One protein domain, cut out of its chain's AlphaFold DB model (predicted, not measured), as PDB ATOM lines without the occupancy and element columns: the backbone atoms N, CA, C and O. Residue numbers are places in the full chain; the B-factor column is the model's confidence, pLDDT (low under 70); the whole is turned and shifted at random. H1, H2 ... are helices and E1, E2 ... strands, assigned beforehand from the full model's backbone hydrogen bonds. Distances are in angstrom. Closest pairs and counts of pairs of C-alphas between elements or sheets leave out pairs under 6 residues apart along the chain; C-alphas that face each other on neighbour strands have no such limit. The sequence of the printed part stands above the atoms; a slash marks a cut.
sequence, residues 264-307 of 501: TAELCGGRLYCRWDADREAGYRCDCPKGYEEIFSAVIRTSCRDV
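This is residues 264 to 307 of the 501 residues of the protein "DgyrCDS7579" of Dimorphilus gyrociliatus (UniProt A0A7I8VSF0). Two small two-stranded hairpins follow one another, E1 with E2 and E3 with E4, and the short helix H1 lies beside E1 of the first hairpin. E2 lies nearest the middle, and the loop of the first hairpin and the end of E4 lie far apart. The printed part has 44 residues, with one named helix and four named strands in the order H1, E1, E2, E3, E4; both two-stranded sheets are antiparallel. It is mostly strand by its named elements, which hold 20 of the 44 residues. The whole is compact, with a radius of gyration of the C-alphas of 9.7 A and spans of 25 by 20 by 17 A.

H1 is residues 264 to 267, 5.6 A long, and begins at C-alpha 264 (52.063, 47.744, -36.445). E1 is residues 273 to 276, 9.9 A, and E2 is residues 284 to 287, 9.8 A. E3 is residues 292 to 295, 9.5 A. E4 is residues 303 to 306, 10.2 A, and ends at C-alpha 306 (33.484, 45.265, -30.865).

The closest C-alphas of H1 and E1 are those of Thr 264 and Cys 274, 4.8 A apart. H1 and E2 are near each other. H1 is too short for an O i to N i+4 pair, and its one O i to N i+3 pair is not within range. In the hairpin E1 and E2, antiparallel at 148 degrees, N 287 and O 273 are within hydrogen-bond range at 2.8 A. The closest C-alphas of E2 and E3 are those of Cys 286 and Glu 294, 6.8 A apart. In the hairpin E3 and E4, antiparallel at 138 degrees, N 293 and O 305 are within range at 2.8 A. E1 is apart from E3 and E4, and so is H1.

The two C-alphas farthest apart, those of Ala 278 and Asp 306, are 25.5 A apart. The printed part has no cut, and no link is long. Mean pLDDT of the printed part is 77.2; residues 264 to 266, 271 and 297 to 301 are under 70.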
ATOM      1  N   THR A 264      53.207  47.501 -37.340       66.88
ATOM      2  CA  THR A 264      52.063  47.744 -36.445       66.88
ATOM      3  C   THR A 264      50.965  48.559 -37.132       66.88
ATOM      4  O   THR A 264      49.829  48.107 -37.253       66.88
ATOM      5  N   ALA A 265      51.312  49.739 -37.651       64.88
ATOM      6  CA  ALA A 265      50.351  50.633 -38.285       64.88
ATOM      7  C   ALA A 265      49.850  50.099 -39.632       64.88
ATOM      8  O   ALA A 265      48.706  50.360 -40.004       64.88
ATOM      9  N   GLU A 266      50.698  49.362 -40.353       69.94
ATOM     10  CA  GLU A 266      50.356  48.834 -41.667       69.94
ATOM     11  C   GLU A 266      49.600  47.496 -41.593       69.94
ATOM     12  O   GLU A 266      48.565  47.378 -42.235       69.94
ATOM     13  N   LEU A 267      50.032  46.512 -40.800       74.69
ATOM     14  CA  LEU A 267      49.383  45.195 -40.699       74.69
ATOM     15  C   LEU A 267      48.141  45.201 -39.800       74.69
ATOM     16  O   LEU A 267      47.155  44.550 -40.132       74.69
ATOM     17  N   CYS A 268      48.183  45.943 -38.690       77.94
ATOM     18  CA  CYS A 268      47.117  45.976 -37.685       77.94
ATOM     19  C   CYS A 268      46.253  47.247 -37.737       77.94
ATOM     20  O   CYS A 268      45.501  47.504 -36.806       77.94
ATOM     21  N   GLY A 269      46.367  48.096 -38.762       71.38
ATOM     22  CA  GLY A 269      45.497  49.270 -38.905       71.38
ATOM     23  C   GLY A 269      45.715  50.365 -37.846       71.38
ATOM     24  O   GLY A 269      44.895  50.608 -36.959       71.38
ATOM     25  N   GLY A 270      46.805  51.121 -37.976       70.06
ATOM     26  CA  GLY A 270      47.014  52.374 -37.247       70.06
ATOM     27  C   GLY A 270      47.635  52.229 -35.853       70.06
ATOM     28  O   GLY A 270      48.853  52.285 -35.724       70.06
ATOM     29  N   ARG A 271      46.817  52.178 -34.789       68.38
ATOM     30  CA  ARG A 271      47.292  52.263 -33.382       68.38
ATOM     31  C   ARG A 271      47.423  50.922 -32.657       68.38
ATOM     32  O   ARG A 271      47.821  50.913 -31.494       68.38
ATOM     33  N   LEU A 272      47.048  49.826 -33.305       77.69
ATOM     34  CA  LEU A 272      47.058  48.494 -32.711       77.69
ATOM     35  C   LEU A 272      48.480  47.920 -32.705       77.69
ATOM     36  O   LEU A 272      49.305  48.247 -33.562       77.69
ATOM     37  N   TYR A 273      48.785  47.095 -31.703       82.19
ATOM     38  CA  TYR A 273      50.122  46.532 -31.533       82.19
ATOM     39  C   TYR A 273      50.217  45.172 -32.233       82.19
ATOM     40  O   TYR A 273      49.424  44.272 -31.974       82.19
ATOM     41  N   CYS A 274      51.193  45.032 -33.128       84.19
ATOM     42  CA  CYS A 274      51.531  43.773 -33.786       84.19
ATOM     43  C   CYS A 274      52.353  42.929 -32.818       84.19
ATOM     44  O   CYS A 274      53.381  43.387 -32.311       84.19
ATOM     45  N   ARG A 275      51.925  41.690 -32.590       86.19
ATOM     46  CA  ARG A 275      52.682  40.694 -31.843       86.19
ATOM     47  C   ARG A 275      53.019  39.535 -32.772       86.19
ATOM     48  O   ARG A 275      52.137  38.983 -33.424       86.19
ATOM     49  N   TRP A 276      54.296  39.174 -32.815       81.50
ATOM     50  CA  TRP A 276      54.773  38.020 -33.571       81.50
ATOM     51  C   TRP A 276      54.086  36.736 -33.092       81.50
ATOM     52  O   TRP A 276      53.921  36.531 -31.886       81.50
ATOM     53  N   ASP A 277      53.663  35.904 -34.040       82.75
ATOM     54  CA  ASP A 277      52.897  34.687 -33.780       82.75
ATOM     55  C   ASP A 277      53.166  33.665 -34.894       82.75
ATOM     56  O   ASP A 277      52.539  33.697 -35.954       82.75
ATOM     57  N   ALA A 278      54.163  32.804 -34.676       75.69
ATOM     58  CA  ALA A 278      54.634  31.845 -35.674       75.69
ATOM     59  C   ALA A 278      53.625  30.728 -35.986       75.69
ATOM     60  O   ALA A 278      53.691  30.148 -37.068       75.69
ATOM     61  N   ASP A 279      52.693  30.450 -35.068       78.56
ATOM     62  CA  ASP A 279      51.699  29.380 -35.214       78.56
ATOM     63  C   ASP A 279      50.536  29.785 -36.137       78.56
ATOM     64  O   ASP A 279      49.771  28.939 -36.604       78.56
ATOM     65  N   ARG A 280      50.396  31.084 -36.436       76.50
ATOM     66  CA  ARG A 280      49.388  31.595 -37.370       76.50
ATOM     67  C   ARG A 280      49.910  31.671 -38.797       76.50
ATOM     68  O   ARG A 280      51.012  32.147 -39.049       76.50
ATOM     69  N   GLU A 281      49.036  31.382 -39.762       72.56
ATOM     70  CA  GLU A 281      49.328  31.519 -41.199       72.56
ATOM     71  C   GLU A 281      49.786  32.928 -41.619       72.56
ATOM     72  O   GLU A 281      50.423  33.084 -42.661       72.56
ATOM     73  N   ALA A 282      49.464  33.962 -40.839       71.94
ATOM     74  CA  ALA A 282      49.907  35.335 -41.071       71.94
ATOM     75  C   ALA A 282      51.320  35.633 -40.518       71.94
ATOM     76  O   ALA A 282      51.955  36.579 -40.982       71.94
ATOM     77  N   GLY A 283      51.824  34.850 -39.554       76.94
ATOM     78  CA  GLY A 283      53.073  35.105 -38.819       76.94
ATOM     79  C   GLY A 283      52.969  36.162 -37.705       76.94
ATOM     80  O   GLY A 283      53.976  36.518 -37.090       76.94
ATOM     81  N   TYR A 284      51.771  36.696 -37.458       79.69
ATOM     82  CA  TYR A 284      51.475  37.667 -36.404       79.69
ATOM     83  C   TYR A 284      50.012  37.587 -35.959       79.69
ATOM     84  O   TYR A 284      49.155  37.027 -36.651       79.69
ATOM     85  N   ARG A 285      49.740  38.219 -34.816       83.62
ATOM     86  CA  ARG A 285      48.409  38.615 -34.347       83.62
ATOM     87  C   ARG A 285      48.408  40.087 -33.943       83.62
ATOM     88  O   ARG A 285      49.451  40.642 -33.584       83.62
ATOM     89  N   CYS A 286      47.246  40.717 -33.983       85.50
ATOM     90  CA  CYS A 286      47.063  42.102 -33.569       85.50
ATOM     91  C   CYS A 286      46.414  42.163 -32.183       85.50
ATOM     92  O   CYS A 286      45.349  41.596 -31.955       85.50
ATOM     93  N   ASP A 287      47.052  42.868 -31.250       86.00
ATOM     94  CA  ASP A 287      46.523  43.056 -29.901       86.00
ATOM     95  C   ASP A 287      45.360  44.059 -29.925       86.00
ATOM     96  O   ASP A 287      45.563  45.280 -29.943       86.00
ATOM     97  N   CYS A 288      44.137  43.531 -29.918       86.69
ATOM     98  CA  CYS A 288      42.920  44.322 -29.780       86.69
ATOM     99  C   CYS A 288      42.741  44.874 -28.352       86.69
ATOM    100  O   CYS A 288      43.191  44.257 -27.381       86.69
ATOM    101  N   PRO A 289      42.083  46.041 -28.182       85.69
ATOM    102  CA  PRO A 289      41.701  46.536 -26.865       85.69
ATOM    103  C   PRO A 289      40.741  45.563 -26.166       85.69
ATOM    104  O   PRO A 289      40.033  44.799 -26.814       85.69
ATOM    105  N   LYS A 290      40.665  45.621 -24.832       85.75
ATOM    106  CA  LYS A 290      39.656  44.859 -24.079       85.75
ATOM    107  C   LYS A 290      38.244  45.222 -24.574       85.75
ATOM    108  O   LYS A 290      37.978  46.404 -24.774       85.75
ATOM    109  N   GLY A 291      37.382  44.217 -24.747       85.50
ATOM    110  CA  GLY A 291      36.051  44.368 -25.356       85.50
ATOM    111  C   GLY A 291      36.057  44.315 -26.888       85.50
ATOM    112  O   GLY A 291      35.032  44.565 -27.508       85.50
ATOM    113  N   TYR A 292      37.200  44.004 -27.512       87.62
ATOM    114  CA  TYR A 292      37.314  43.832 -28.957       87.62
ATOM    115  C   TYR A 292      38.006  42.514 -29.309       87.62
ATOM    116  O   TYR A 292      38.968  42.103 -28.656       87.62
ATOM    117  N   GLU A 293      37.557  41.904 -30.398       86.31
ATOM    118  CA  GLU A 293      38.125  40.702 -31.000       86.31
ATOM    119  C   GLU A 293      38.796  41.008 -32.344       86.31
ATOM    120  O   GLU A 293      38.528  42.018 -33.000       86.31
ATOM    121  N   GLU A 294      39.688  40.118 -32.759       84.38
ATOM    122  CA  GLU A 294      40.487  40.255 -33.969       84.38
ATOM    123  C   GLU A 294      39.760  39.653 -35.180       84.38
ATOM    124  O   GLU A 294      39.522  38.447 -35.236       84.38
ATOM    125  N   ILE A 295      39.469  40.472 -36.192       80.19
ATOM    126  CA  ILE A 295      38.969  40.006 -37.489       80.19
ATOM    127  C   ILE A 295      40.096  40.019 -38.513       80.19
ATOM    128  O   ILE A 295      40.627  41.073 -38.885       80.19
ATOM    129  N   PHE A 296      40.375  38.834 -39.051       73.56
ATOM    130  CA  PHE A 296      41.177  38.667 -40.251       73.56
ATOM    131  C   PHE A 296      40.305  38.852 -41.501       73.56
ATOM    132  O   PHE A 296      39.383  38.076 -41.748       73.56
ATOM    133  N   SER A 297      40.603  39.867 -42.315       63.56
ATOM    134  CA  SER A 297      40.023  40.023 -43.651       63.56
ATOM    135  C   SER A 297      41.133  39.996 -44.694       63.56
ATOM    136  O   SER A 297      42.107  40.739 -44.619       63.56
ATOM    137  N   ALA A 298      40.973  39.148 -45.712       56.19
ATOM    138  CA  ALA A 298      41.941  39.018 -46.804       56.19
ATOM    139  C   ALA A 298      42.053  40.286 -47.679       56.19
ATOM    140  O   ALA A 298      42.974  40.400 -48.484       56.19
ATOM    141  N   VAL A 299      41.114  41.231 -47.536       55.31
ATOM    142  CA  VAL A 299      41.048  42.490 -48.301       55.31
ATOM    143  C   VAL A 299      41.396  43.699 -47.429       55.31
ATOM    144  O   VAL A 299      42.015  44.651 -47.901       55.31
ATOM    145  N   ILE A 300      41.004  43.666 -46.154       54.88
ATOM    146  CA  ILE A 300      41.252  44.733 -45.185       54.88
ATOM    147  C   ILE A 300      42.123  44.136 -44.087       54.88
ATOM    148  O   ILE A 300      41.668  43.301 -43.313       54.88
ATOM    149  N   ARG A 301      43.383  44.574 -44.057       64.25
ATOM    150  CA  ARG A 301      44.406  44.164 -43.084       64.25
ATOM    151  C   ARG A 301      43.832  44.182 -41.659       64.25
ATOM    152  O   ARG A 301      42.998  45.038 -41.359       64.25
ATOM    153  N   THR A 302      44.265  43.230 -40.834       72.06
ATOM    154  CA  THR A 302      43.648  42.843 -39.559       72.06
ATOM    155  C   THR A 302      43.097  44.017 -38.752       72.06
ATOM    156  O   THR A 302      43.791  44.998 -38.484       72.06
ATOM    157  N   SER A 303      41.835  43.893 -38.342       77.19
ATOM    158  CA  SER A 303      41.080  44.945 -37.656       77.19
ATOM    159  C   SER A 303      40.381  44.403 -36.414       77.19
ATOM    160  O   SER A 303      40.119  43.207 -36.332       77.19
ATOM    161  N   CYS A 304      40.065  45.275 -35.459       85.12
ATOM    162  CA  CYS A 304      39.379  44.883 -34.231       85.12
ATOM    163  C   CYS A 304      37.884  45.217 -34.309       85.12
ATOM    164  O   CYS A 304      37.533  46.377 -34.547       85.12
ATOM    165  N   ARG A 305      37.016  44.222 -34.086       86.62
ATOM    166  CA  ARG A 305      35.558  44.392 -33.950       86.62
ATOM    167  C   ARG A 305      35.175  44.423 -32.475       86.62
ATOM    168  O   ARG A 305      35.783  43.736 -31.667       86.62
ATOM    169  N   ASP A 306      34.177  45.235 -32.155       89.69
ATOM    170  CA  ASP A 306      33.484  45.265 -30.865       89.69
ATOM    171  C   ASP A 306      32.861  43.893 -30.550       89.69
ATOM    172  O   ASP A 306      32.077  43.393 -31.358       89.69
ATOM    173  N   VAL A 307      33.213  43.279 -29.417       90.12
ATOM    174  CA  VAL A 307      32.585  42.025 -28.966       90.12
ATOM    175  C   VAL A 307      31.226  42.378 -28.379       90.12
ATOM    176  O   VAL A 307      31.165  43.105 -27.393       90.12
TER     177      VAL A 307